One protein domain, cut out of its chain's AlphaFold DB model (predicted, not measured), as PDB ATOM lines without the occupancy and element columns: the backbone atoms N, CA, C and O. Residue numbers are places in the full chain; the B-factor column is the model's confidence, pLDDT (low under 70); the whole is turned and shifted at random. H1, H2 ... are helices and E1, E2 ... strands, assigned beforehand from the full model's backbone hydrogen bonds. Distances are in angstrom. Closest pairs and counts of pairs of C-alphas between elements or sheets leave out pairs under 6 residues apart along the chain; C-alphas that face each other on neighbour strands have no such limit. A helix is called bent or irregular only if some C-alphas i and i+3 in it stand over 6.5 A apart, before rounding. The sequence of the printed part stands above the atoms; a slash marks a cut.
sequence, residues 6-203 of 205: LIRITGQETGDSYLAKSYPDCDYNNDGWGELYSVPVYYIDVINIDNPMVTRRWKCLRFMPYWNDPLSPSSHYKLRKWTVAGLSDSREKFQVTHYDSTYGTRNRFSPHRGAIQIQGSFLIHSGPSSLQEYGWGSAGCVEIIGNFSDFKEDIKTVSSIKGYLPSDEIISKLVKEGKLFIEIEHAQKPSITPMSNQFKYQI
ATOM      1  N   LEU A   6     -18.285  -4.220 -31.899       98.56
ATOM      2  CA  LEU A   6     -17.662  -2.935 -31.631       98.56
ATOM      3  C   LEU A   6     -17.125  -2.340 -32.930       98.56
ATOM      4  O   LEU A   6     -16.329  -2.978 -33.614       98.56
ATOM      5  N   ILE A   7     -17.503  -1.101 -33.224       98.75
ATOM      6  CA  ILE A   7     -16.803  -0.261 -34.193       98.75
ATOM      7  C   ILE A   7     -15.858   0.661 -33.422       98.75
ATOM      8  O   ILE A   7     -16.298   1.556 -32.702       98.75
ATOM      9  N   ARG A   8     -14.552   0.455 -33.565       98.69
ATOM     10  CA  ARG A   8     -13.527   1.284 -32.927       98.69
ATOM     11  C   ARG A   8     -12.979   2.289 -33.927       98.69
ATOM     12  O   ARG A   8     -12.291   1.915 -34.874       98.69
ATOM     13  N   ILE A   9     -13.252   3.568 -33.691       98.50
ATOM     14  CA  ILE A   9     -12.619   4.678 -34.407       98.50
ATOM     15  C   ILE A   9     -11.257   4.902 -33.754       98.50
ATOM     16  O   ILE A   9     -11.179   5.439 -32.646       98.50
ATOM     17  N   THR A  10     -10.194   4.440 -34.413       98.31
ATOM     18  CA  THR A  10      -8.858   4.415 -33.808       98.31
ATOM     19  C   THR A  10      -8.202   5.798 -33.801       98.31
ATOM     20  O   THR A  10      -8.614   6.719 -34.521       98.31
ATOM     21  N   GLY A  11      -7.160   5.942 -32.985       97.56
ATOM     22  CA  GLY A  11      -6.206   7.050 -33.056       97.56
ATOM     23  C   GLY A  11      -5.009   6.765 -33.964       97.56
ATOM     24  O   GLY A  11      -4.108   7.593 -34.061       97.56
ATOM     25  N   GLN A  12      -4.982   5.600 -34.619       98.00
ATOM     26  CA  GLN A  12      -3.853   5.143 -35.416       98.00
ATOM     27  C   GLN A  12      -3.947   5.672 -36.852       98.00
ATOM     28  O   GLN A  12      -4.844   5.291 -37.609       98.00
ATOM     29  N   GLU A  13      -2.983   6.503 -37.241       97.75
ATOM     30  CA  GLU A  13      -2.792   6.921 -38.632       97.75
ATOM     31  C   GLU A  13      -2.227   5.779 -39.485       97.75
ATOM     32  O   GLU A  13      -1.460   4.936 -39.011       97.75
ATOM     33  N   THR A  14      -2.594   5.752 -40.764       97.81
ATOM     34  CA  THR A  14      -2.106   4.747 -41.722       97.81
ATOM     35  C   THR A  14      -0.779   5.140 -42.373       97.81
ATOM     36  O   THR A  14      -0.145   4.304 -43.011       97.81
ATOM     37  N   GLY A  15      -0.377   6.408 -42.238       96.56
ATOM     38  CA  GLY A  15       0.717   7.026 -42.991       96.56
ATOM     39  C   GLY A  15       0.307   7.554 -44.371       96.56
ATOM     40  O   GLY A  15       1.114   8.199 -45.033       96.56
ATOM     41  N   ASP A  16      -0.936   7.318 -44.805       96.94
ATOM     42  CA  ASP A  16      -1.473   7.894 -46.039       96.94
ATOM     43  C   ASP A  16      -2.072   9.287 -45.798       96.94
ATOM     44  O   ASP A  16      -2.494   9.633 -44.690       96.94
ATOM     45  N   SER A  17      -2.204  10.049 -46.883       94.44
ATOM     46  CA  SER A  17      -2.936  11.314 -46.910       94.44
ATOM     47  C   SER A  17      -4.041  11.304 -47.960       94.44
ATOM     48  O   SER A  17      -3.898  10.672 -49.008       94.44
ATOM     49  N   TYR A  18      -5.098  12.070 -47.717       94.31
ATOM     50  CA  TYR A  18      -6.204  12.280 -48.645       94.31
ATOM     51  C   TYR A  18      -6.373  13.767 -48.981       94.31
ATOM     52  O   TYR A  18      -6.169  14.621 -48.121       94.31
ATOM     53  N   LEU A  19      -6.762  14.081 -50.222       93.12
ATOM     54  CA  LEU A  19      -7.035  15.452 -50.668       93.12
ATOM     55  C   LEU A  19      -8.507  15.817 -50.421       93.12
ATOM     56  O   LEU A  19      -9.379  15.570 -51.258       93.12
ATOM     57  N   ALA A  20      -8.780  16.416 -49.265       92.62
ATOM     58  CA  ALA A  20     -10.117  16.837 -48.852       92.62
ATOM     59  C   ALA A  20     -10.424  18.281 -49.267       92.62
ATOM     60  O   ALA A  20      -9.522  19.112 -49.344       92.62
ATOM     61  N   LYS A  21     -11.706  18.600 -49.460       91.38
ATOM     62  CA  LYS A  21     -12.177  19.996 -49.515       91.38
ATOM     63  C   LYS A  21     -12.607  20.459 -48.127       91.38
ATOM     64  O   LYS A  21     -13.016  19.640 -47.299       91.38
ATOM     65  N   SER A  22     -12.584  21.765 -47.889       90.31
ATOM     66  CA  SER A  22     -13.226  22.322 -46.702       90.31
ATOM     67  C   SER A  22     -14.754  22.316 -46.819       90.31
ATOM     68  O   SER A  22     -15.331  22.199 -47.903       90.31
ATOM     69  N   TYR A  23     -15.420  22.397 -45.670       90.31
ATOM     70  CA  TYR A  23     -16.875  22.449 -45.575       90.31
ATOM     71  C   TYR A  23     -17.324  23.418 -44.465       90.31
ATOM     72  O   TYR A  23     -16.653  23.469 -43.434       90.31
ATOM     73  N   PRO A  24     -18.468  24.123 -44.586       89.44
ATOM     74  CA  PRO A  24     -19.364  24.197 -45.747       89.44
ATOM     75  C   PRO A  24     -18.808  24.944 -46.957       89.44
ATOM     76  O   PRO A  24     -19.259  24.680 -48.068       89.44
ATOM     77  N   ASP A  25     -17.862  25.851 -46.751       86.88
ATOM     78  CA  ASP A  25     -17.267  26.641 -47.816       86.88
ATOM     79  C   ASP A  25     -15.963  25.991 -48.284       86.88
ATOM     80  O   ASP A  25     -15.145  25.556 -47.471       86.88
ATOM     81  N   CYS A  26     -15.806  25.891 -49.599       85.81
ATOM     82  CA  CYS A  26     -14.653  25.287 -50.253       85.81
ATOM     83  C   CYS A  26     -13.791  26.288 -51.029       85.81
ATOM     84  O   CYS A  26     -12.739  25.864 -51.481       85.81
ATOM     85  N   ASP A  27     -14.215  27.551 -51.158       85.31
ATOM     86  CA  ASP A  27     -13.504  28.639 -51.851       85.31
ATOM     87  C   ASP A  27     -12.929  29.616 -50.814       85.31
ATOM     88  O   ASP A  27     -13.435  30.715 -50.590       85.31
ATOM     89  N   TYR A  28     -11.894  29.178 -50.100       81.19
ATOM     90  CA  TYR A  28     -11.346  29.882 -48.941       81.19
ATOM     91  C   TYR A  28     -10.879  31.306 -49.272       81.19
ATOM     92  O   TYR A  28     -10.985  32.199 -48.428       81.19
ATOM     93  N   ASN A  29     -10.348  31.528 -50.478       83.19
ATOM     94  CA  ASN A  29      -9.841  32.830 -50.912       83.19
ATOM     95  C   ASN A  29     -10.779  33.583 -51.878       83.19
ATOM     96  O   ASN A  29     -10.414  34.680 -52.311       83.19
ATOM     97  N   ASN A  30     -11.973  33.050 -52.160       81.88
ATOM     98  CA  ASN A  30     -12.980  33.626 -53.057       81.88
ATOM     99  C   ASN A  30     -12.465  33.902 -54.483       81.88
ATOM    100  O   ASN A  30     -12.842  34.907 -55.097       81.88
ATOM    101  N   ASP A  31     -11.592  33.045 -55.019       85.19
ATOM    102  CA  ASP A  31     -11.057  33.181 -56.382       85.19
ATOM    103  C   ASP A  31     -11.804  32.334 -57.428       85.19
ATOM    104  O   ASP A  31     -11.459  32.357 -58.615       85.19
ATOM    105  N   GLY A  32     -12.864  31.631 -57.012       84.81
ATOM    106  CA  GLY A  32     -13.661  30.746 -57.859       84.81
ATOM    107  C   GLY A  32     -13.099  29.328 -57.974       84.81
ATOM    108  O   GLY A  32     -13.643  28.519 -58.739       84.81
ATOM    109  N   TRP A  33     -12.039  29.002 -57.232       85.94
ATOM    110  CA  TRP A  33     -11.423  27.683 -57.201       85.94
ATOM    111  C   TRP A  33     -11.448  27.090 -55.798       85.94
ATOM    112  O   TRP A  33     -11.007  27.704 -54.837       85.94
ATOM    113  N   GLY A  34     -11.893  25.840 -55.696       86.38
ATOM    114  CA  GLY A  34     -11.936  25.156 -54.414       86.38
ATOM    115  C   GLY A  34     -10.562  24.640 -53.996       86.38
ATOM    116  O   GLY A  34      -9.928  23.907 -54.764       86.38
ATOM    117  N   GLU A  35     -10.105  24.980 -52.791       87.31
ATOM    118  CA  GLU A  35      -8.849  24.468 -52.238       87.31
ATOM    119  C   GLU A  35      -8.956  23.003 -51.817       87.31
ATOM    120  O   GLU A  35      -9.957  22.546 -51.251       87.31
ATOM    121  N   LEU A  36      -7.856  22.279 -52.028       90.12
ATOM    122  CA  LEU A  36      -7.651  20.955 -51.467       90.12
ATOM    123  C   LEU A  36      -6.634  20.995 -50.326       90.12
ATOM    124  O   LEU A  36      -5.626  21.705 -50.336       90.12
ATOM    125  N   TYR A  37      -6.914  20.170 -49.331       90.88
ATOM    126  CA  TYR A  37      -6.181  20.075 -48.087       90.88
ATOM    127  C   TYR A  37      -5.720  18.637 -47.907       90.88
ATOM    128  O   TYR A  37      -6.520  17.707 -48.031       90.88
ATOM    129  N   SER A  38      -4.442  18.450 -47.588       92.19
ATOM    130  CA  SER A  38      -3.933  17.138 -47.197       92.19
ATOM    131  C   SER A  38      -4.423  16.821 -45.788       92.19
ATOM    132  O   SER A  38      -4.134  17.566 -44.847       92.19
ATOM    133  N   VAL A  39      -5.184  15.738 -45.642       94.25
ATOM    134  CA  VAL A  39      -5.656  15.249 -44.342       94.25
ATOM    135  C   VAL A  39      -5.132  13.840 -44.074       94.25
ATOM    136  O   VAL A  39      -5.061  13.035 -45.008       94.25
ATOM    137  N   PRO A  40      -4.762  13.518 -42.823       95.88
ATOM    138  CA  PRO A  40      -4.308  12.179 -42.475       95.88
ATOM    139  C   PRO A  40      -5.447  11.164 -42.545       95.88
ATOM    140  O   PRO A  40      -6.610  11.458 -42.247       95.88
ATOM    141  N   VAL A  41      -5.081   9.943 -42.922       97.75
ATOM    142  CA  VAL A  41      -5.975   8.787 -42.971       97.75
ATOM    143  C   VAL A  41      -5.772   7.948 -41.713       97.75
ATOM    144  O   VAL A  41      -4.640   7.706 -41.294       97.75
ATOM    145  N   TYR A  42      -6.869   7.479 -41.121       98.50
ATOM    146  CA  TYR A  42      -6.870   6.681 -39.892       98.50
ATOM    147  C   TYR A  42      -7.396   5.273 -40.146       98.50
ATOM    148  O   TYR A  42      -8.038   5.006 -41.166       98.50
ATOM    149  N   TYR A  43      -7.161   4.371 -39.197       98.69
ATOM    150  CA  TYR A  43      -7.842   3.083 -39.162       98.69
ATOM    151  C   TYR A  43      -9.178   3.152 -38.414       98.69
ATOM    152  O   TYR A  43      -9.362   3.906 -37.453       98.69
ATOM    153  N   ILE A  44     -10.104   2.296 -38.825       98.75
ATOM    154  CA  ILE A  44     -11.325   1.966 -38.095       98.75
ATOM    155  C   ILE A  44     -11.492   0.450 -38.092       98.75
ATOM    156  O   ILE A  44     -11.345  -0.200 -39.130       98.75
ATOM    157  N   ASP A  45     -11.779  -0.108 -36.923       98.69
ATOM    158  CA  ASP A  45     -11.897  -1.550 -36.730       98.69
ATOM    159  C   ASP A  45     -13.343  -1.951 -36.454       98.69
ATOM    160  O   ASP A  45     -14.066  -1.265 -35.732       98.69
ATOM    161  N   VAL A  46     -13.750  -3.096 -36.991       98.56
ATOM    162  CA  VAL A  46     -15.005  -3.785 -36.687       98.56
ATOM    163  C   VAL A  46     -14.647  -5.091 -35.987       98.56
ATOM    164  O   VAL A  46     -13.999  -5.956 -36.573       98.56
ATOM    165  N   ILE A  47     -15.030  -5.213 -34.719       98.00
ATOM    166  CA  ILE A  47     -14.521  -6.222 -33.785       98.00
ATOM    167  C   ILE A  47     -15.696  -7.000 -33.195       98.00
ATOM    168  O   ILE A  47     -16.681  -6.406 -32.754       98.00
ATOM    169  N   ASN A  48     -15.588  -8.326 -33.140       96.62
ATOM    170  CA  ASN A  48     -16.503  -9.135 -32.342       96.62
ATOM    171  C   ASN A  48     -16.057  -9.048 -30.878       96.62
ATOM    172  O   ASN A  48     -14.932  -9.423 -30.551       96.62
ATOM    173  N   ILE A  49     -16.921  -8.547 -29.996       94.00
ATOM    174  CA  ILE A  49     -16.562  -8.312 -28.590       94.00
ATOM    175  C   ILE A  49     -16.253  -9.628 -27.861       94.00
ATOM    176  O   ILE A  49     -15.364  -9.660 -27.012       94.00
ATOM    177  N   ASP A  50     -16.951 -10.711 -28.199       89.12
ATOM    178  CA  ASP A  50     -16.780 -12.020 -27.561       89.12
ATOM    179  C   ASP A  50     -15.596 -12.815 -28.136       89.12
ATOM    180  O   ASP A  50     -15.055 -13.697 -27.468       89.12
ATOM    181  N   ASN A  51     -15.170 -12.507 -29.363       88.88
ATOM    182  CA  ASN A  51     -13.991 -13.084 -30.001       88.88
ATOM    183  C   ASN A  51     -13.197 -12.016 -30.777       88.88
ATOM    184  O   ASN A  51     -13.318 -11.937 -32.003       88.88
ATOM    185  N   PRO A  52     -12.329 -11.239 -30.099       84.94
ATOM    186  CA  PRO A  52     -11.570 -10.156 -30.728       84.94
ATOM    187  C   PRO A  52     -10.626 -10.593 -31.858       84.94
ATOM    188  O   PRO A  52     -10.189  -9.757 -32.648       84.94
ATOM    189  N   MET A  53     -10.325 -11.893 -31.992       85.56
ATOM    190  CA  MET A  53      -9.584 -12.403 -33.154       85.56
ATOM    191  C   MET A  53     -10.382 -12.260 -34.460       85.56
ATOM    192  O   MET A  53      -9.798 -12.234 -35.542       85.56
ATOM    193  N   VAL A  54     -11.709 -12.130 -34.377       88.25
ATOM    194  CA  VAL A  54     -12.576 -11.768 -35.503       88.25
ATOM    195  C   VAL A  54     -12.643 -10.243 -35.584       88.25
ATOM    196  O   VAL A  54     -13.554  -9.608 -35.056       88.25
ATOM    197  N   THR A  55     -11.641  -9.673 -36.251       94.69
ATOM    198  CA  THR A  55     -11.532  -8.234 -36.515       94.69
ATOM    199  C   THR A  55     -11.405  -7.969 -38.013       94.69
ATOM    200  O   THR A  55     -10.757  -8.715 -38.756       94.69
ATOM    201  N   ARG A  56     -12.035  -6.886 -38.463       97.94
ATOM    202  CA  ARG A  56     -11.909  -6.325 -39.809       97.94
ATOM    203  C   ARG A  56     -11.443  -4.886 -39.696       97.94
ATOM    204  O   ARG A  56     -11.996  -4.133 -38.905       97.94
ATOM    205  N   ARG A  57     -10.425  -4.518 -40.471       98.31
ATOM    206  CA  ARG A  57      -9.784  -3.202 -40.408       98.31
ATOM    207  C   ARG A  57      -9.966  -2.466 -41.723       98.31
ATOM    208  O   ARG A  57      -9.693  -3.017 -42.786       98.31
ATOM    209  N   TRP A  58     -10.372  -1.210 -41.617       98.62
ATOM    210  CA  TRP A  58     -10.650  -0.314 -42.730       98.62
ATOM    211  C   TRP A  58      -9.889   0.997 -42.569       98.62
ATOM    212  O   TRP A  58      -9.448   1.339 -41.472       98.62
ATOM    213  N   LYS A  59      -9.744   1.735 -43.671       98.56
ATOM    214  CA  LYS A  59      -9.250   3.112 -43.653       98.56
ATOM    215  C   LYS A  59     -10.432   4.076 -43.579       98.56
ATOM    216  O   LYS A  59     -11.475   3.827 -44.185       98.56
ATOM    217  N   CYS A  60     -10.272   5.182 -42.871       98.25
ATOM    218  CA  CYS A  60     -11.284   6.223 -42.783       98.25
ATOM    219  C   CYS A  60     -10.674   7.622 -42.690       98.25
ATOM    220  O   CYS A  60      -9.511   7.811 -42.325       98.25
ATOM    221  N   LEU A  61     -11.500   8.611 -43.003       97.31
ATOM    222  CA  LEU A  61     -11.232  10.018 -42.757       97.31
ATOM    223  C   LEU A  61     -11.993  10.408 -41.489       97.31
ATOM    224  O   LEU A  61     -13.215  10.275 -41.434       97.31
ATOM    225  N   ARG A  62     -11.266  10.841 -40.455       95.31
ATOM    226  CA  ARG A  62     -11.823  11.227 -39.142       95.31
ATOM    227  C   ARG A  62     -11.805  12.737 -38.912       95.31
ATOM    228  O   ARG A  62     -12.633  13.259 -38.164       95.31
ATOM    229  N   PHE A  63     -10.850  13.424 -39.532       95.94
ATOM    230  CA  PHE A  63     -10.667  14.859 -39.409       95.94
ATOM    231  C   PHE A  63     -10.753  15.517 -40.772       95.94
ATOM    232  O   PHE A  63     -10.115  15.068 -41.720       95.94
ATOM    233  N   MET A  64     -11.534  16.589 -40.841       94.00
ATOM    234  CA  MET A  64     -11.782  17.313 -42.079       94.00
ATOM    235  C   MET A  64     -11.513  18.803 -41.911       94.00
ATOM    236  O   MET A  64     -11.722  19.346 -40.814       94.00
ATOM    237  N   PRO A  65     -11.095  19.484 -42.988       93.31
ATOM    238  CA  PRO A  65     -10.980  20.925 -42.973       93.31
ATOM    239  C   PRO A  65     -12.384  21.532 -42.901       93.31
ATOM    240  O   PRO A  65     -13.298  21.137 -43.626       93.31
ATOM    241  N   TYR A  66     -12.575  22.483 -41.997       92.75
ATOM    242  CA  TYR A  66     -13.847  23.161 -41.813       92.75
ATOM    243  C   TYR A  66     -13.654  24.658 -41.984       92.75
ATOM    244  O   TYR A  66     -12.922  25.293 -41.221       92.75
ATOM    245  N   TRP A  67     -14.356  25.209 -42.965       91.06
ATOM    246  CA  TRP A  67     -14.393  26.631 -43.245       91.06
ATOM    247  C   TRP A  67     -15.840  27.069 -43.398       91.06
ATOM    248  O   TRP A  67     -16.557  26.614 -44.284       91.06
ATOM    249  N   ASN A  68     -16.271  27.946 -42.500       90.62
ATOM    250  CA  ASN A  68     -17.508  28.690 -42.653       90.62
ATOM    251  C   ASN A  68     -17.133  30.165 -42.626       90.62
ATOM    252  O   ASN A  68     -16.838  30.683 -41.541       90.62
ATOM    253  N   ASP A  69     -17.081  30.777 -43.808       87.25
ATOM    254  CA  ASP A  69     -16.595  32.138 -44.008       87.25
ATOM    255  C   ASP A  69     -17.235  33.121 -43.011       87.25
ATOM    256  O   ASP A  69     -18.455  33.266 -42.991       87.25
ATOM    257  N   PRO A  70     -16.457  33.800 -42.149       87.06
ATOM    258  CA  PRO A  70     -16.978  34.814 -41.245       87.06
ATOM    259  C   PRO A  70     -17.668  35.987 -41.952       87.06
ATOM    260  O   PRO A  70     -18.540  36.605 -41.337       87.06
ATOM    261  N   LEU A  71     -17.282  36.303 -43.194       87.38
ATOM    262  CA  LEU A  71     -17.847  37.408 -43.976       87.38
ATOM    263  C   LEU A  71     -19.157  37.009 -44.665       87.38
ATOM    264  O   LEU A  71     -20.106  37.792 -44.656       87.38
ATOM    265  N   SER A  72     -19.242  35.788 -45.193       86.12
ATOM    266  CA  SER A  72     -20.447  35.230 -45.813       86.12
ATOM    267  C   SER A  72     -20.801  33.825 -45.280       86.12
ATOM    268  O   SER A  72     -20.800  32.847 -46.036       86.12
ATOM    269  N   PRO A  73     -21.157  33.680 -43.987       87.62
ATOM    270  CA  PRO A  73     -21.331  32.369 -43.372       87.62
ATOM    271  C   PRO A  73     -22.629  31.690 -43.801       87.62
ATOM    272  O   PRO A  73     -23.700  32.302 -43.849       87.62
ATOM    273  N   SER A  74     -22.579  30.369 -43.943       86.00
ATOM    274  CA  SER A  74     -23.785  29.548 -43.954       86.00
ATOM    275  C   SER A  74     -24.454  29.586 -42.579       86.00
ATOM    276  O   SER A  74     -23.873  29.182 -41.565       86.00
ATOM    277  N   SER A  75     -25.710  30.039 -42.543       86.56
ATOM    278  CA  SER A  75     -26.519  30.146 -41.322       86.56
ATOM    279  C   SER A  75     -26.875  28.792 -40.701       86.56
ATOM    280  O   SER A  75     -27.233  28.733 -39.525       86.56
ATOM    281  N   HIS A  76     -26.740  27.701 -41.461       85.06
ATOM    282  CA  HIS A  76     -26.971  26.345 -40.973       85.06
ATOM    283  C   HIS A  76     -25.928  25.912 -39.930       85.06
ATOM    284  O   HIS A  76     -26.209  25.044 -39.102       85.06
ATOM    285  N   TYR A  77     -24.737  26.523 -39.932       84.06
ATOM    286  CA  TYR A  77     -23.653  26.141 -39.035       84.06
ATOM    287  C   TYR A  77     -23.320  27.217 -38.005       84.06
ATOM    288  O   TYR A  77     -23.200  28.404 -38.300       84.06
ATOM    289  N   LYS A  78     -23.114  26.765 -36.764       84.31
ATOM    290  CA  LYS A  78     -22.848  27.642 -35.617       84.31
ATOM    291  C   LYS A  78     -21.446  28.257 -35.635       84.31
ATOM    292  O   LYS A  78     -21.285  29.403 -35.231       84.31
ATOM    293  N   LEU A  79     -20.431  27.496 -36.052       86.62
ATOM    294  CA  LEU A  79     -19.044  27.965 -36.080       86.62
ATOM    295  C   LEU A  79     -18.798  28.765 -37.357       86.62
ATOM    296  O   LEU A  79     -19.084  28.263 -38.432       86.62
ATOM    297  N   ARG A  80     -18.261  29.979 -37.226       90.38
ATOM    298  CA  ARG A  80     -17.927  30.894 -38.332       90.38
ATOM    299  C   ARG A  80     -16.426  31.167 -38.328       90.38
ATOM    300  O   ARG A  80     -15.991  32.206 -37.838       90.38
ATOM    301  N   LYS A  81     -15.633  30.152 -38.666       89.25
ATOM    302  CA  LYS A  81     -14.165  30.207 -38.636       89.25
ATOM    303  C   LYS A  81     -13.545  29.011 -39.345       89.25
ATOM    304  O   LYS A  81     -14.217  28.006 -39.577       89.25
ATOM    305  N   TRP A  82     -12.235  29.103 -39.550       90.19
ATOM    306  CA  TRP A  82     -11.384  27.965 -39.863       90.19
ATOM    307  C   TRP A  82     -11.200  27.093 -38.623       90.19
ATOM    308  O   TRP A  82     -10.937  27.595 -37.525       90.19
ATOM    309  N   THR A  83     -11.354  25.784 -38.784       91.81
ATOM    310  CA  THR A  83     -11.000  24.788 -37.772       91.81
ATOM    311  C   THR A  83     -10.857  23.410 -38.412       91.81
ATOM    312  O   THR A  83     -11.242  23.189 -39.554       91.81
ATOM    313  N   VAL A  84     -10.366  22.447 -37.637       93.06
ATOM    314  CA  VAL A  84     -10.464  21.025 -37.974       93.06
ATOM    315  C   VAL A  84     -11.696  20.424 -37.299       93.06
ATOM    316  O   VAL A  84     -11.835  20.462 -36.063       93.06
ATOM    317  N   ALA A  85     -12.619  19.918 -38.115       93.31
ATOM    318  CA  ALA A  85     -13.804  19.196 -37.666       93.31
ATOM    319  C   ALA A  85     -13.478  17.714 -37.442       93.31
ATOM    320  O   ALA A  85     -12.585  17.172 -38.083       93.31
ATOM    321  N   GLY A  86     -14.206  17.075 -36.525       94.06
ATOM    322  CA  GLY A  86     -13.987  15.685 -36.116       94.06
ATOM    323  C   GLY A  86     -13.866  15.539 -34.599       94.06
ATOM    324  O   GLY A  86     -13.550  16.499 -33.885       94.06
ATOM    325  N   LEU A  87     -14.158  14.336 -34.107       94.44
ATOM    326  CA  LEU A  87     -14.115  13.984 -32.686       94.44
ATOM    327  C   LEU A  87     -12.676  13.633 -32.294       94.44
ATOM    328  O   LEU A  87     -12.125  12.701 -32.868       94.44
ATOM    329  N   SER A  88     -12.068  14.349 -31.346       94.62
ATOM    330  CA  SER A  88     -10.681  14.119 -30.887       94.62
ATOM    331  C   SER A  88     -10.582  13.342 -29.582       94.62
ATOM    332  O   SER A  88      -9.648  12.569 -29.381       94.62
ATOM    333  N   ASP A  89     -11.534  13.563 -28.684       95.88
ATOM    334  CA  ASP A  89     -11.444  13.057 -27.321       95.88
ATOM    335  C   ASP A  89     -11.799  11.574 -27.286       95.88
ATOM    336  O   ASP A  89     -12.677  11.114 -28.025       95.88
ATOM    337  N   SER A  90     -11.100  10.826 -26.432       96.50
ATOM    338  CA  SER A  90     -11.435   9.428 -26.209       96.50
ATOM    339  C   SER A  90     -12.827   9.318 -25.604       96.50
ATOM    340  O   SER A  90     -13.182  10.067 -24.690       96.50
ATOM    341  N   ARG A  91     -13.587   8.333 -26.060       97.62
ATOM    342  CA  ARG A  91     -14.869   7.973 -25.474       97.62
ATOM    343  C   ARG A  91     -14.936   6.463 -25.351       97.62
ATOM    344  O   ARG A  91     -14.867   5.758 -26.358       97.62
ATOM    345  N   GLU A  92     -15.084   6.004 -24.112       96.31
ATOM    346  CA  GLU A  92     -15.301   4.591 -23.814       96.31
ATOM    347  C   GLU A  92     -16.519   4.052 -24.561       96.31
ATOM    348  O   GLU A  92     -17.453   4.794 -24.875       96.31
ATOM    349  N   LYS A  93     -16.500   2.742 -24.808       96.38
ATOM    350  CA  LYS A  93     -17.545   1.999 -25.507       96.38
ATOM    351  C   LYS A  93     -18.968   2.431 -25.115       96.38
ATOM    352  O   LYS A  93     -19.375   2.303 -23.962       96.38
ATOM    353  N   PHE A  94     -19.765   2.828 -26.105       97.94
ATOM    354  CA  PHE A  94     -21.173   3.195 -25.941       97.94
ATOM    355  C   PHE A  94     -22.050   2.557 -27.020       97.94
ATOM    356  O   PHE A  94     -21.584   2.233 -28.110       97.94
ATOM    357  N   GLN A  95     -23.331   2.349 -26.709       98.12
ATOM    358  CA  GLN A  95     -24.285   1.750 -27.642       98.12
ATOM    359  C   GLN A  95     -24.650   2.719 -28.766       98.12
ATOM    360  O   GLN A  95     -24.910   3.900 -28.526       98.12
ATOM    361  N   VAL A  96     -24.729   2.195 -29.986       98.31
ATOM    362  CA  VAL A  96     -25.328   2.897 -31.119       98.31
ATOM    363  C   VAL A  96     -26.840   2.902 -30.942       98.31
ATOM    364  O   VAL A  96     -27.455   1.851 -30.776       98.31
ATOM    365  N   THR A  97     -27.446   4.083 -31.024       97.38
ATOM    366  CA  THR A  97     -28.897   4.261 -30.856       97.38
ATOM    367  C   THR A  97     -29.648   4.416 -32.172       97.38
ATOM    368  O   THR A  97     -30.869   4.277 -32.196       97.38
ATOM    369  N   HIS A  98     -28.951   4.726 -33.269       98.31
ATOM    370  CA  HIS A  98     -29.587   4.989 -34.552       98.31
ATOM    371  C   HIS A  98     -28.737   4.524 -35.737       98.31
ATOM    372  O   HIS A  98     -27.524   4.745 -35.792       98.31
ATOM    373  N   TYR A  99     -29.422   3.917 -36.701       98.56
ATOM    374  CA  TYR A  99     -28.910   3.568 -38.015       98.56
ATOM    375  C   TYR A  99     -29.938   3.992 -39.066       98.56
ATOM    376  O   TYR A  99     -31.110   3.635 -38.949       98.56
ATOM    377  N   ASP A 100     -29.497   4.732 -40.079       98.00
ATOM    378  CA  ASP A 100     -30.314   5.104 -41.235       98.00
ATOM    379  C   ASP A 100     -29.771   4.389 -42.472       98.00
ATOM    380  O   ASP A 100     -28.778   4.820 -43.053       98.00
ATOM    381  N   SER A 101     -30.425   3.304 -42.894       97.62
ATOM    382  CA  SER A 101     -30.055   2.542 -44.098       97.62
ATOM    383  C   SER A 101     -30.286   3.314 -45.401       97.62
ATOM    384  O   SER A 101     -29.733   2.967 -46.446       97.62
ATOM    385  N   THR A 102     -31.088   4.378 -45.359       96.56
ATOM    386  CA  THR A 102     -31.459   5.176 -46.530       96.56
ATOM    387  C   THR A 102     -30.573   6.400 -46.718       96.56
ATOM    388  O   THR A 102     -30.647   7.036 -47.776       96.56
ATOM    389  N   TYR A 103     -29.707   6.711 -45.750       96.12
ATOM    390  CA  TYR A 103     -28.836   7.879 -45.799       96.12
ATOM    391  C   TYR A 103     -28.004   7.903 -47.087       96.12
ATOM    392  O   TYR A 103     -27.311   6.940 -47.418       96.12
ATOM    393  N   GLY A 104     -28.086   9.018 -47.811       92.88
ATOM    394  CA  GLY A 104     -27.262   9.316 -48.979       92.88
ATOM    395  C   GLY A 104     -26.433  10.568 -48.722       92.88
ATOM    396  O   GLY A 104     -26.951  11.578 -48.236       92.88
ATOM    397  N   THR A 105     -25.147  10.511 -49.053       88.62
ATOM    398  CA  THR A 105     -24.215  11.626 -48.885       88.62
ATOM    399  C   THR A 105     -24.628  12.808 -49.765       88.62
ATOM    400  O   THR A 105     -24.760  12.692 -50.982       88.62
ATOM    401  N   ARG A 106     -24.854  13.971 -49.141       80.88
ATOM    402  CA  ARG A 106     -25.370  15.168 -49.835       80.88
ATOM    403  C   ARG A 106     -24.286  15.984 -50.536       80.88
ATOM    404  O   ARG A 106     -24.542  16.562 -51.582       80.88
ATOM    405  N   ASN A 107     -23.081  16.027 -49.966       76.56
ATOM    406  CA  ASN A 107     -21.991  16.876 -50.463       76.56
ATOM    407  C   ASN A 107     -21.207  16.257 -51.627       76.56
ATOM    408  O   ASN A 107     -20.463  16.964 -52.310       76.56
ATOM    409  N   ARG A 108     -21.315  14.934 -51.789       85.00
ATOM    410  CA  ARG A 108     -20.635  14.130 -52.806       85.00
ATOM    411  C   ARG A 108     -21.438  12.846 -52.982       85.00
ATOM    412  O   ARG A 108     -21.696  12.164 -51.998       85.00
ATOM    413  N   PHE A 109     -21.850  12.519 -54.205       88.69
ATOM    414  CA  PHE A 109     -22.584  11.280 -54.468       88.69
ATOM    415  C   PHE A 109     -21.726  10.045 -54.167       88.69
ATOM    416  O   PHE A 109     -20.596   9.948 -54.655       88.69
ATOM    417  N   SER A 110     -22.313   9.094 -53.441       91.25
ATOM    418  CA  SER A 110     -21.839   7.718 -53.312       91.25
ATOM    419  C   SER A 110     -22.979   6.751 -53.630       91.25
ATOM    420  O   SER A 110     -24.107   6.980 -53.181       91.25
ATOM    421  N   PRO A 111     -22.714   5.656 -54.366       92.44
ATOM    422  CA  PRO A 111     -23.712   4.615 -54.595       92.44
ATOM    423  C   PRO A 111     -24.006   3.802 -53.323       92.44
ATOM    424  O   PRO A 111     -25.002   3.081 -53.269       92.44
ATOM    425  N   HIS A 112     -23.167   3.916 -52.289       95.19
ATOM    426  CA  HIS A 112     -23.292   3.163 -51.047       95.19
ATOM    427  C   HIS A 112     -24.030   3.985 -49.987       95.19
ATOM    428  O   HIS A 112     -23.488   4.940 -49.422       95.19
ATOM    429  N   ARG A 113     -25.281   3.593 -49.725       96.44
ATOM    430  CA  ARG A 113     -26.163   4.217 -48.729       96.44
ATOM    431  C   ARG A 113     -25.952   3.630 -47.336       96.44
ATOM    432  O   ARG A 113     -25.462   2.506 -47.187       96.44
ATOM    433  N   GLY A 114     -26.383   4.381 -46.333       97.75
ATOM    434  CA  GLY A 114     -26.335   3.988 -44.931       97.75
ATOM    435  C   GLY A 114     -25.532   4.970 -44.082       97.75
ATOM    436  O   GLY A 114     -24.528   5.519 -44.538       97.75
ATOM    437  N   ALA A 115     -25.954   5.175 -42.839       98.00
ATOM    438  CA  ALA A 115     -25.188   5.914 -41.844       98.00
ATOM    439  C   ALA A 115     -25.440   5.395 -40.430       98.00
ATOM    440  O   ALA A 115     -26.585   5.243 -40.002       98.00
ATOM    441  N   ILE A 116     -24.357   5.171 -39.688       98.62
ATOM    442  CA  ILE A 116     -24.383   4.774 -38.275       98.62
ATOM    443  C   ILE A 116     -24.164   6.029 -37.431       98.62
ATOM    444  O   ILE A 116     -23.166   6.728 -37.614       98.62
ATOM    445  N   GLN A 117     -25.079   6.339 -36.514       97.81
ATOM    446  CA  GLN A 117     -24.945   7.527 -35.673       97.81
ATOM    447  C   GLN A 117     -23.895   7.310 -34.579       97.81
ATOM    448  O   GLN A 117     -23.993   6.373 -33.791       97.81
ATOM    449  N   ILE A 118     -22.919   8.220 -34.509       96.94
ATOM    450  CA  ILE A 118     -21.915   8.269 -33.440       96.94
ATOM    451  C   ILE A 118     -22.479   9.066 -32.260       96.94
ATOM    452  O   ILE A 118     -22.716   8.535 -31.181       96.94
ATOM    453  N   GLN A 119     -22.700  10.368 -32.457       92.69
ATOM    454  CA  GLN A 119     -23.284  11.263 -31.458       92.69
ATOM    455  C   GLN A 119     -23.808  12.536 -32.121       92.69
ATOM    456  O   GLN A 119     -23.144  13.103 -32.987       92.69
ATOM    457  N   GLY A 120     -24.979  13.021 -31.706       89.69
ATOM    458  CA  GLY A 120     -25.589  14.200 -32.325       89.69
ATOM    459  C   GLY A 120     -25.695  14.038 -33.848       89.69
ATOM    460  O   GLY A 120     -26.287  13.077 -34.329       89.69
ATOM    461  N   SER A 121     -25.089  14.955 -34.604       89.38
ATOM    462  CA  SER A 121     -25.045  14.913 -36.073       89.38
ATOM    463  C   SER A 121     -23.835  14.173 -36.661       89.38
ATOM    464  O   SER A 121     -23.677  14.166 -37.877       89.38
ATOM    465  N   PHE A 122     -22.955  13.599 -35.834       93.94
ATOM    466  CA  PHE A 122     -21.768  12.872 -36.289       93.94
ATOM    467  C   PHE A 122     -22.141  11.445 -36.679       93.94
ATOM    468  O   PHE A 122     -22.748  10.718 -35.888       93.94
ATOM    469  N   LEU A 123     -21.750  11.044 -37.886       97.00
ATOM    470  CA  LEU A 123     -22.116   9.772 -38.504       97.00
ATOM    471  C   LEU A 123     -20.862   9.021 -38.975       97.00
ATOM    472  O   LEU A 123     -19.862   9.652 -39.307       97.00
ATOM    473  N   ILE A 124     -20.947   7.693 -39.058       98.38
ATOM    474  CA  ILE A 124     -20.072   6.859 -39.890       98.38
ATOM    475  C   ILE A 124     -20.838   6.565 -41.178       98.38
ATOM    476  O   ILE A 124     -21.921   5.976 -41.117       98.38
ATOM    477  N   HIS A 125     -20.308   6.976 -42.326       97.62
ATOM    478  CA  HIS A 125     -20.950   6.753 -43.624       97.62
ATOM    479  C   HIS A 125     -19.925   6.565 -44.746       97.62
ATOM    480  O   HIS A 125     -18.714   6.561 -44.519       97.62
ATOM    481  N   SER A 126     -20.420   6.404 -45.973       97.00
ATOM    482  CA  SER A 126     -19.581   6.263 -47.158       97.00
ATOM    483  C   SER A 126     -18.669   7.468 -47.374       97.00
ATOM    484  O   SER A 126     -19.088   8.611 -47.205       97.00
ATOM    485  N   GLY A 127     -17.419   7.188 -47.726       96.12
ATOM    486  CA  GLY A 127     -16.401   8.154 -48.112       96.12
ATOM    487  C   GLY A 127     -15.922   7.918 -49.547       96.12
ATOM    488  O   GLY A 127     -16.635   7.289 -50.339       96.12
ATOM    489  N   PRO A 128     -14.719   8.404 -49.898       95.81
ATOM    490  CA  PRO A 128     -14.136   8.173 -51.218       95.81
ATOM    491  C   PRO A 128     -13.924   6.682 -51.487       95.81
ATOM    492  O   PRO A 128     -13.536   5.936 -50.588       95.81
ATOM    493  N   SER A 129     -14.103   6.240 -52.736       95.50
ATOM    494  CA  SER A 129     -13.880   4.827 -53.092       95.50
ATOM    495  C   SER A 129     -12.407   4.412 -53.001       95.50
ATOM    496  O   SER A 129     -12.097   3.230 -52.877       95.50
ATOM    497  N   SER A 130     -11.487   5.378 -53.058       96.06
ATOM    498  CA  SER A 130     -10.044   5.169 -52.969       96.06
ATOM    499  C   SER A 130      -9.316   6.463 -52.598       96.06
ATOM    500  O   SER A 130      -9.892   7.550 -52.639       96.06
ATOM    501  N   LEU A 131      -8.020   6.360 -52.296       94.88
ATOM    502  CA  LEU A 131      -7.157   7.521 -52.039       94.88
ATOM    503  C   LEU A 131      -6.855   8.351 -53.300       94.88
ATOM    504  O   LEU A 131      -6.295   9.436 -53.181       94.88
ATOM    505  N   GLN A 132      -7.197   7.852 -54.494       93.31
ATOM    506  CA  GLN A 132      -7.029   8.583 -55.754       93.31
ATOM    507  C   GLN A 132      -8.176   9.569 -56.021       93.31
ATOM    508  O   GLN A 132      -8.025  10.479 -56.835       93.31
ATOM    509  N   GLU A 133      -9.322   9.399 -55.357       92.62
ATOM    510  CA  GLU A 133     -10.365  10.423 -55.357       92.62
ATOM    511  C   GLU A 133      -9.938  11.648 -54.538       92.62
ATOM    512  O   GLU A 133      -9.053  11.582 -53.693       92.62
ATOM    513  N   TYR A 134     -10.627  12.767 -54.745       89.94
ATOM    514  CA  TYR A 134     -10.442  13.996 -53.976       89.94
ATOM    515  C   TYR A 134     -11.784  14.701 -53.753       89.94
ATOM    516  O   TYR A 134     -12.807  14.339 -54.344       89.94
ATOM    517  N   GLY A 135     -11.781  15.723 -52.898       86.75
ATOM    518  CA  GLY A 135     -12.915  16.635 -52.733       86.75
ATOM    519  C   GLY A 135     -14.061  16.089 -51.882       86.75
ATOM    520  O   GLY A 135     -15.145  16.679 -51.851       86.75
ATOM    521  N   TRP A 136     -13.839  14.985 -51.167       91.44
ATOM    522  CA  TRP A 136     -14.675  14.637 -50.024       91.44
ATOM    523  C   TRP A 136     -14.415  15.603 -48.862       91.44
ATOM    524  O   TRP A 136     -13.341  16.198 -48.754       91.44
ATOM    525  N   GLY A 137     -15.438  15.826 -48.043       82.56
ATOM    526  CA  GLY A 137     -15.412  16.817 -46.974       82.56
ATOM    527  C   GLY A 137     -16.739  16.855 -46.221       82.56
ATOM    528  O   GLY A 137     -17.822  16.932 -46.817       82.56
ATOM    529  N   SER A 138     -16.650  16.823 -44.894       82.81
ATOM    530  CA  SER A 138     -17.801  16.853 -43.994       82.81
ATOM    531  C   SER A 138     -17.525  17.674 -42.742       82.81
ATOM    532  O   SER A 138     -16.388  17.960 -42.375       82.81
ATOM    533  N   ALA A 139     -18.598  18.028 -42.034       85.88
ATOM    534  CA  ALA A 139     -18.538  18.716 -40.747       85.88
ATOM    535  C   ALA A 139     -18.155  17.771 -39.582       85.88
ATOM    536  O   ALA A 139     -18.700  17.885 -38.484       85.88
ATOM    537  N   GLY A 140     -17.220  16.842 -39.820       87.75
ATOM    538  CA  GLY A 140     -16.627  15.972 -38.802       87.75
ATOM    539  C   GLY A 140     -17.161  14.541 -38.733       87.75
ATOM    540  O   GLY A 140     -16.843  13.854 -37.767       87.75
ATOM    541  N   CYS A 141     -17.950  14.085 -39.713       94.50
ATOM    542  CA  CYS A 141     -18.309  12.669 -39.836       94.50
ATOM    543  C   CYS A 141     -17.060  11.795 -40.036       94.50
ATOM    544  O   CYS A 141     -16.009  12.278 -40.453       94.50
ATOM    545  N   VAL A 142     -17.199  10.497 -39.764       97.50
ATOM    546  CA  VAL A 142     -16.197   9.495 -40.127       97.50
ATOM    547  C   VAL A 142     -16.574   8.906 -41.479       97.50
ATOM    548  O   VAL A 142     -17.628   8.287 -41.631       97.50
ATOM    549  N   GLU A 143     -15.714   9.102 -42.469       97.44
ATOM    550  CA  GLU A 143     -15.957   8.667 -43.843       97.44
ATOM    551  C   GLU A 143     -15.110   7.436 -44.152       97.44
ATOM    552  O   GLU A 143     -13.880   7.488 -44.088       97.44
ATOM    553  N   ILE A 144     -15.755   6.312 -44.460       98.25
ATOM    554  CA  ILE A 144     -15.058   5.065 -44.792       98.25
ATOM    555  C   ILE A 144     -14.460   5.172 -46.192       98.25
ATOM    556  O   ILE A 144     -15.186   5.432 -47.152       98.25
ATOM    557  N   ILE A 145     -13.154   4.933 -46.311       97.94
ATOM    558  CA  ILE A 145     -12.474   4.866 -47.605       97.94
ATOM    559  C   ILE A 145     -12.666   3.462 -48.176       97.94
ATOM    560  O   ILE A 145     -12.320   2.471 -47.529       97.94
ATOM    561  N   GLY A 146     -13.190   3.382 -49.396       97.06
ATOM    562  CA  GLY A 146     -13.538   2.134 -50.063       97.06
ATOM    563  C   GLY A 146     -15.042   1.955 -50.251       97.06
ATOM    564  O   GLY A 146     -15.830   2.900 -50.230       97.06
ATOM    565  N   ASN A 147     -15.445   0.704 -50.453       97.25
ATOM    566  CA  ASN A 147     -16.841   0.332 -50.614       97.25
ATOM    567  C   ASN A 147     -17.530   0.241 -49.244       97.25
ATOM    568  O   ASN A 147     -17.308  -0.687 -48.467       97.25
ATOM    569  N   PHE A 148     -18.417   1.193 -48.954       97.94
ATOM    570  CA  PHE A 148     -19.139   1.205 -47.682       97.94
ATOM    571  C   PHE A 148     -20.144   0.049 -47.539       97.94
ATOM    572  O   PHE A 148     -20.438  -0.361 -46.420       97.94
ATOM    573  N   SER A 149     -20.648  -0.528 -48.637       98.19
ATOM    574  CA  SER A 149     -21.450  -1.756 -48.555       98.19
ATOM    575  C   SER A 149     -20.626  -2.932 -48.027       98.19
ATOM    576  O   SER A 149     -21.129  -3.694 -47.208       98.19
ATOM    577  N   ASP A 150     -19.356  -3.038 -48.418       98.44
ATOM    578  CA  ASP A 150     -18.462  -4.102 -47.946       98.44
ATOM    579  C   ASP A 150     -18.108  -3.909 -46.462       98.44
ATOM    580  O   ASP A 150     -18.126  -4.868 -45.694       98.44
ATOM    581  N   PHE A 151     -17.913  -2.661 -46.016       98.62
ATOM    582  CA  PHE A 151     -17.780  -2.340 -44.588       98.62
ATOM    583  C   PHE A 151     -19.001  -2.808 -43.773       98.62
ATOM    584  O   PHE A 151     -18.863  -3.378 -42.689       98.62
ATOM    585  N   LYS A 152     -20.217  -2.615 -44.303       98.44
ATOM    586  CA  LYS A 152     -21.453  -3.110 -43.672       98.44
ATOM    587  C   LYS A 152     -21.540  -4.642 -43.674       98.44
ATOM    588  O   LYS A 152     -21.982  -5.227 -42.682       98.44
ATOM    589  N   GLU A 153     -21.116  -5.312 -44.746       97.69
ATOM    590  CA  GLU A 153     -21.027  -6.782 -44.774       97.69
ATOM    591  C   GLU A 153     -19.980  -7.319 -43.788       97.69
ATOM    592  O   GLU A 153     -20.188  -8.385 -43.199       97.69
ATOM    593  N   ASP A 154     -18.909  -6.574 -43.514       98.00
ATOM    594  CA  ASP A 154     -17.958  -6.912 -42.457       98.00
ATOM    595  C   ASP A 154     -18.593  -6.807 -41.064       98.00
ATOM    596  O   ASP A 154     -18.399  -7.714 -40.256       98.00
ATOM    597  N   ILE A 155     -19.436  -5.803 -40.785       98.06
ATOM    598  CA  ILE A 155     -20.227  -5.750 -39.534       98.06
ATOM    599  C   ILE A 155     -21.095  -7.000 -39.386       98.06
ATOM    600  O   ILE A 155     -21.126  -7.623 -38.320       98.06
ATOM    601  N   LYS A 156     -21.772  -7.410 -40.461       96.25
ATOM    602  CA  LYS A 156     -22.577  -8.634 -40.467       96.25
ATOM    603  C   LYS A 156     -21.720  -9.875 -40.227       96.25
ATOM    604  O   LYS A 156     -22.059 -10.674 -39.356       96.25
ATOM    605  N   THR A 157     -20.612 -10.025 -40.944       95.00
ATOM    606  CA  THR A 157     -19.683 -11.153 -40.789       95.00
ATOM    607  C   THR A 157     -19.160 -11.242 -39.359       95.00
ATOM    608  O   THR A 157     -19.244 -12.294 -38.724       95.00
ATOM    609  N   VAL A 158     -18.683 -10.121 -38.821       96.06
ATOM    610  CA  VAL A 158     -18.131 -10.015 -37.469       96.06
ATOM    611  C   VAL A 158     -19.190 -10.323 -36.410       96.06
ATOM    612  O   VAL A 158     -18.887 -11.012 -35.436       96.06
ATOM    613  N   SER A 159     -20.451  -9.925 -36.615       94.69
ATOM    614  CA  SER A 159     -21.549 -10.239 -35.687       94.69
ATOM    615  C   SER A 159     -21.804 -11.737 -35.499       94.69
ATOM    616  O   SER A 159     -22.461 -12.127 -34.536       94.69
ATOM    617  N   SER A 160     -21.317 -12.587 -36.415       91.50
ATOM    618  CA  SER A 160     -21.566 -14.036 -36.428       91.50
ATOM    619  C   SER A 160     -23.056 -14.424 -36.462       91.50
ATOM    620  O   SER A 160     -23.413 -15.576 -36.193       91.50
ATOM    621  N   ILE A 161     -23.949 -13.488 -36.815       89.81
ATOM    622  CA  ILE A 161     -25.368 -13.774 -37.024       89.81
ATOM    623  C   ILE A 161     -25.507 -14.633 -38.283       89.81
ATOM    624  O   ILE A 161     -25.142 -14.229 -39.384       89.81
ATOM    625  N   LYS A 162     -26.051 -15.840 -38.109       84.25
ATOM    626  CA  LYS A 162     -26.305 -16.779 -39.205       84.25
ATOM    627  C   LYS A 162     -27.568 -16.395 -39.981       84.25
ATOM    628  O   LYS A 162     -28.521 -15.878 -39.402       84.25
ATOM    629  N   GLY A 163     -27.595 -16.736 -41.267       83.06
ATOM    630  CA  GLY A 163     -28.742 -16.539 -42.157       83.06
ATOM    631  C   GLY A 163     -28.422 -15.648 -43.358       83.06
ATOM    632  O   GLY A 163     -27.297 -15.182 -43.520       83.06
ATOM    633  N   TYR A 164     -29.431 -15.422 -44.201       83.00
ATOM    634  CA  TYR A 164     -29.303 -14.710 -45.480       83.00
ATOM    635  C   TYR A 164     -29.775 -13.249 -45.429       83.00
ATOM    636  O   TYR A 164     -30.094 -12.671 -46.462       83.00
ATOM    637  N   LEU A 165     -29.828 -12.637 -44.241       93.81
ATOM    638  CA  LEU A 165     -30.246 -11.238 -44.129       93.81
ATOM    639  C   LEU A 165     -29.189 -10.297 -44.751       93.81
ATOM    640  O   LEU A 165     -27.985 -10.517 -44.549       93.81
ATOM    641  N   PRO A 166     -29.600  -9.250 -45.489       96.12
ATOM    642  CA  PRO A 166     -28.707  -8.179 -45.937       96.12
ATOM    643  C   PRO A 166     -28.006  -7.480 -44.763       96.12
ATOM    644  O   PRO A 166     -28.560  -7.405 -43.663       96.12
ATOM    645  N   SER A 167     -26.807  -6.928 -44.979       97.12
ATOM    646  CA  SER A 167     -26.079  -6.197 -43.927       97.12
ATOM    647  C   SER A 167     -26.880  -5.055 -43.301       97.12
ATOM    648  O   SER A 167     -26.833  -4.892 -42.085       97.12
ATOM    649  N   ASP A 168     -27.670  -4.315 -44.081       98.00
ATOM    650  CA  ASP A 168     -28.537  -3.245 -43.567       98.00
ATOM    651  C   ASP A 168     -29.537  -3.737 -42.509       98.00
ATOM    652  O   ASP A 168     -29.741  -3.089 -41.477       98.00
ATOM    653  N   GLU A 169     -30.134  -4.908 -42.731       97.56
ATOM    654  CA  GLU A 169     -31.068  -5.522 -41.785       97.56
ATOM    655  C   GLU A 169     -30.346  -6.032 -40.537       97.56
ATOM    656  O   GLU A 169     -30.848  -5.882 -39.420       97.56
ATOM    657  N   ILE A 170     -29.141  -6.582 -40.704       97.56
ATOM    658  CA  ILE A 170     -28.308  -7.030 -39.586       97.56
ATOM    659  C   ILE A 170     -27.882  -5.853 -38.709       97.56
ATOM    660  O   ILE A 170     -28.042  -5.925 -37.492       97.56
ATOM    661  N   ILE A 171     -27.413  -4.752 -39.295       98.31
ATOM    662  CA  ILE A 171     -27.043  -3.542 -38.549       98.31
ATOM    663  C   ILE A 171     -28.265  -2.985 -37.815       98.31
ATOM    664  O   ILE A 171     -28.189  -2.719 -36.616       98.31
ATOM    665  N   SER A 172     -29.417  -2.895 -38.488       98.19
ATOM    666  CA  SER A 172     -30.674  -2.445 -37.871       98.19
ATOM    667  C   SER A 172     -31.073  -3.318 -36.677       98.19
ATOM    668  O   SER A 172     -31.480  -2.807 -35.632       98.19
ATOM    669  N   LYS A 173     -30.920  -4.642 -36.798       96.94
ATOM    670  CA  LYS A 173     -31.175  -5.604 -35.719       96.94
ATOM    671  C   LYS A 173     -30.198  -5.427 -34.558       96.94
ATOM    672  O   LYS A 173     -30.644  -5.389 -33.416       96.94
ATOM    673  N   LEU A 174     -28.899  -5.285 -34.831       97.75
ATOM    674  CA  LEU A 174     -27.880  -5.059 -33.801       97.75
ATOM    675  C   LEU A 174     -28.148  -3.766 -33.023       97.75
ATOM    676  O   LEU A 174     -28.083  -3.780 -31.798       97.75
ATOM    677  N   VAL A 175     -28.501  -2.676 -33.708       98.19
ATOM    678  CA  VAL A 175     -28.874  -1.403 -33.067       98.19
ATOM    679  C   VAL A 175     -30.134  -1.568 -32.219       98.19
ATOM    680  O   VAL A 175     -30.132  -1.213 -31.043       98.19
ATOM    681  N   LYS A 176     -31.193  -2.182 -32.766       97.44
ATOM    682  CA  LYS A 176     -32.454  -2.418 -32.041       97.44
ATOM    683  C   LYS A 176     -32.268  -3.286 -30.791       97.44
ATOM    684  O   LYS A 176     -32.967  -3.089 -29.803       97.44
ATOM    685  N   GLU A 177     -31.353  -4.250 -30.836       96.62
ATOM    686  CA  GLU A 177     -31.037  -5.140 -29.714       96.62
ATOM    687  C   GLU A 177     -29.976  -4.564 -28.756       96.62
ATOM    688  O   GLU A 177     -29.637  -5.223 -27.775       96.62
ATOM    689  N   GLY A 178     -29.439  -3.365 -29.018       97.19
ATOM    690  CA  GLY A 178     -28.397  -2.744 -28.190       97.19
ATOM    691  C   GLY A 178     -27.044  -3.464 -28.245       97.19
ATOM    692  O   GLY A 178     -26.295  -3.441 -27.268       97.19
ATOM    693  N   LYS A 179     -26.744  -4.126 -29.368       97.38
ATOM    694  CA  LYS A 179     -25.556  -4.973 -29.588       97.38
ATOM    695  C   LYS A 179     -24.513  -4.374 -30.527       97.38
ATOM    696  O   LYS A 179     -23.451  -4.966 -30.700       97.38
ATOM    697  N   LEU A 180     -24.802  -3.229 -31.146       98.50
ATOM    698  CA  LEU A 180     -23.801  -2.455 -31.874       98.50
ATOM    699  C   LEU A 180     -23.254  -1.354 -30.968       98.50
ATOM    700  O   LEU A 180     -24.016  -0.552 -30.425       98.50
ATOM    701  N   PHE A 181     -21.937  -1.305 -30.834       98.56
ATOM    702  CA  PHE A 181     -21.230  -0.344 -30.002       98.56
ATOM    703  C   PHE A 181     -20.230   0.462 -30.826       98.56
ATOM    704  O   PHE A 181     -19.713  -0.021 -31.832       98.56
ATOM    705  N   ILE A 182     -19.921   1.667 -30.356       98.75
ATOM    706  CA  ILE A 182     -18.805   2.478 -30.840       98.75
ATOM    707  C   ILE A 182     -17.858   2.768 -29.678       98.75
ATOM    708  O   ILE A 182     -18.297   3.036 -28.562       98.75
ATOM    709  N   GLU A 183     -16.562   2.745 -29.956       98.50
ATOM    710  CA  GLU A 183     -15.505   3.285 -29.099       98.50
ATOM    711  C   GLU A 183     -14.687   4.284 -29.912       98.50
ATOM    712  O   GLU A 183     -14.438   4.080 -31.105       98.50
ATOM    713  N   ILE A 184     -14.294   5.382 -29.273       98.50
ATOM    714  CA  ILE A 184     -13.477   6.419 -29.897       98.50
ATOM    715  C   ILE A 184     -12.165   6.467 -29.134       98.50
ATOM    716  O   ILE A 184     -12.139   6.819 -27.957       98.50
ATOM    717  N   GLU A 185     -11.066   6.138 -29.797       98.50
ATOM    718  CA  GLU A 185      -9.740   6.369 -29.236       98.50
ATOM    719  C   GLU A 185      -9.371   7.846 -29.360       98.50
ATOM    720  O   GLU A 185      -9.818   8.543 -30.277       98.50
ATOM    721  N   HIS A 186      -8.531   8.340 -28.454       97.81
ATOM    722  CA  HIS A 186      -8.013   9.694 -28.579       97.81
ATOM    723  C   HIS A 186      -7.197   9.847 -29.871       97.81
ATOM    724  O   HIS A 186      -6.393   8.981 -30.209       97.81
ATOM    725  N   ALA A 187      -7.384  10.965 -30.568       96.81
ATOM    726  CA  ALA A 187      -6.511  11.393 -31.651       96.81
ATOM    727  C   ALA A 187      -6.372  12.913 -31.611       96.81
ATOM    728  O   ALA A 187      -7.369  13.639 -31.520       96.81
ATOM    729  N   GLN A 188      -5.137  13.400 -31.699       94.56
ATOM    730  CA  GLN A 188      -4.888  14.828 -31.794       94.56
ATOM    731  C   GLN A 188      -5.443  15.348 -33.122       94.56
ATOM    732  O   GLN A 188      -5.227  14.747 -34.173       94.56
ATOM    733  N   LYS A 189      -6.151  16.484 -33.085       93.31
ATOM    734  CA  LYS A 189      -6.576  17.139 -34.324       93.31
ATOM    735  C   LYS A 189      -5.332  17.525 -35.134       93.31
ATOM    736  O   LYS A 189      -4.474  18.221 -34.582       93.31
ATOM    737  N   PRO A 190      -5.232  17.118 -36.408       91.69
ATOM    738  CA  PRO A 190      -4.075  17.434 -37.225       91.69
ATOM    739  C   PRO A 190      -3.983  18.932 -37.499       91.69
ATOM    740  O   PRO A 190      -4.986  19.650 -37.507       91.69
ATOM    741  N   SER A 191      -2.771  19.401 -37.778       89.06
ATOM    742  CA  SER A 191      -2.581  20.717 -38.378       89.06
ATOM    743  C   SER A 191      -2.862  20.609 -39.873       89.06
ATOM    744  O   SER A 191      -2.023  20.123 -40.626       89.06
ATOM    745  N   ILE A 192      -4.047  21.046 -40.295       84.88
ATOM    746  CA  ILE A 192      -4.433  21.080 -41.706       84.88
ATOM    747  C   ILE A 192      -4.189  22.494 -42.230       84.88
ATOM    748  O   ILE A 192      -4.806  23.453 -41.762       84.88
ATOM    749  N   THR A 193      -3.303  22.615 -43.210       69.94
ATOM    750  CA  THR A 193      -3.075  23.849 -43.967       69.94
ATOM    751  C   THR A 193      -3.500  23.638 -45.415       69.94
ATOM    752  O   THR A 193      -3.361  22.512 -45.906       69.94
ATOM    753  N   PRO A 194      -3.998  24.676 -46.115       65.62
ATOM    754  CA  PRO A 194      -4.185  24.593 -47.557       65.62
ATOM    755  C   PRO A 194      -2.889  24.087 -48.179       65.62
ATOM    756  O   PRO A 194      -1.812  24.620 -47.885       65.62
ATOM    757  N   MET A 195      -2.970  23.042 -49.006       63.16
ATOM    758  CA  MET A 195      -1.854  22.801 -49.909       63.16
ATOM    759  C   MET A 195      -1.771  24.045 -50.791       63.16
ATOM    760  O   MET A 195      -2.805  24.624 -51.119       63.16
ATOM    761  N   SER A 196      -0.557  24.519 -51.074       50.94
ATOM    762  CA  SER A 196      -0.300  25.693 -51.918       50.94
ATOM    763  C   SER A 196      -1.264  25.755 -53.117       50.94
ATOM    764  O   SER A 196      -1.757  24.717 -53.554       50.94
ATOM    765  N   ASN A 197      -1.492  26.945 -53.699       53.09
ATOM    766  CA  ASN A 197      -2.374  27.203 -54.864       53.09
ATOM    767  C   ASN A 197      -2.220  26.247 -56.086       53.09
ATOM    768  O   ASN A 197      -2.882  26.434 -57.099       53.09
ATOM    769  N   GLN A 198      -1.336  25.253 -56.022       57.28
ATOM    770  CA  GLN A 198      -1.135  24.135 -56.936       57.28
ATOM    771  C   GLN A 198      -2.260  23.082 -56.927       57.28
ATOM    772  O   GLN A 198      -2.482  22.467 -57.966       57.28
ATOM    773  N   PHE A 199      -2.970  22.856 -55.812       73.25
ATOM    774  CA  PHE A 199      -4.035  21.840 -55.738       73.25
ATOM    775  C   PHE A 199      -5.401  22.486 -55.522       73.25
ATOM    776  O   PHE A 199      -5.872  22.637 -54.393       73.25
ATOM    777  N   LYS A 200      -6.034  22.860 -56.634       77.50
ATOM    778  CA  LYS A 200      -7.387  23.410 -56.663       77.50
ATOM    779  C   LYS A 200      -8.245  22.734 -57.726       77.50
ATOM    780  O   LYS A 200      -7.721  22.150 -58.675       77.50
ATOM    781  N   TYR A 201      -9.560  22.846 -57.592       78.25
ATOM    782  CA  TYR A 201     -10.514  22.443 -58.626       78.25
ATOM    783  C   TYR A 201     -11.425  23.610 -58.997       78.25
ATOM    784  O   TYR A 201     -11.783  24.427 -58.152       78.25
ATOM    785  N   GLN A 202     -11.803  23.697 -60.271       78.62
ATOM    786  CA  GLN A 202     -12.707  24.750 -60.718       78.62
ATOM    787  C   GLN A 202     -14.101  24.503 -60.138       78.62
ATOM    788  O   GLN A 202     -14.653  23.407 -60.280       78.62
ATOM    789  N   ILE A 203     -14.684  25.515 -59.496       77.62
ATOM    790  CA  ILE A 203     -16.058  25.431 -59.001       77.62
ATOM    791  C   ILE A 203     -16.990  25.664 -60.190       77.62
ATOM    792  O   ILE A 203     -17.126  26.783 -60.680       77.62
TER     793      ILE A 203
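This is residues 6 to 203 of the 205 residues of an uncharacterized protein of Prevotella intermedia (UniProt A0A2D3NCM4). A small, nearly closed barrel, built from parts of E10, E1, E2, E3, E9, E8 and E7, has H1 packed on it near E2 and E3, and H2 packed on H1. Away from the helices, the bent ends of E1 and E2 reach out to a second region with the E4 and E5 hairpin, E11 and the long loop of residues 68 to 81. The printed part has 198 residues, with the order E1 to E9, H1, H2, E10, E11; its class is mixed, helices and strands, with under half of the residues, 96, in named elements. The branched nine-strand sheet has parallel and antiparallel pairs, and E4 and E5 make an antiparallel sheet of two. The whole is compact, with a radius of gyration of the C-alphas of 17.1 A, yet elongated in outline, 55 by 30 by 30 A.

Find C-alpha 6 at (-17.662, -2.935, -31.631), where E1 begins; it runs to residue 21, 29.6 A, and bends by 99 degrees at residue 15. E2, residues 33 to 48, spans 44.7 A and bends by 56 degrees at residue 38. E3, residues 55 to 61, runs on into E4, residues 64 to 67, at 25 degrees. Next come E5, residues 82 to 85, E6, 91 to 95, E7, 115 to 119, E8, 122 to 126, and E9, 142 to 145. From C-alpha 148 at (-19.139, 1.205, -47.682), H1 runs to residue 159, 16.8 A; H2 takes residues 167 to 176, 14.0 A. E10 is residues 180 to 184, and E11, residues 200 to 202, ends at (-12.707, 24.750, -60.718).

Start at E1, E2 and E3, a meander, each strand the antiparallel neighbour of the one before, in two hairpins: N 8 and O 45 are 2.8 A apart, N 44 and O 58 2.9 A. E10 is parallel to E1, with N 7 and O 181 at 2.8 A, and E6 is antiparallel to E10, with N 91 and O 184 at 2.8 A. On the other side of E3 from E2 is E9, antiparallel, with N 61 and O 143 at 2.8 A; E8 is parallel to E9, with N 142 and O 123 at 2.8 A, and forms a hairpin with E7, N 124 and O 116 at 2.8 A. The closest C-alphas of E7 and E10, Ile 118 and Ile 182, are 7.1 A apart. E11 pairs with E2, N 34 and O 201 at 2.8 A, and the hairpin of E4 and E5 has N 66 and O 83 at 2.9 A. H1 is on the strongly twisted sheet, at a height of 7.6 A; its closest C-alphas to E2 are Val 158 and Asn 48, 5.5 A. H2 touches H1, closest at the C-alphas of Glu 153 and Ser 167, 5.2 A, at a steep tilt of 56 degrees, the same way, and only grazes the sheet. In H1 and H2, every O i to N i+4 pair is within hydrogen-bond range.

The two C-alphas farthest apart are those of Leu 71 and Gly 163, 55.1 A. The printed part has no cut. The links E1 to E2, E4 to E5, E6 to E7, E8 to E9 and E10 to E11 are long. Look at residues 193 to 198 for pLDDT under 70; the mean of the printed part is 92.1.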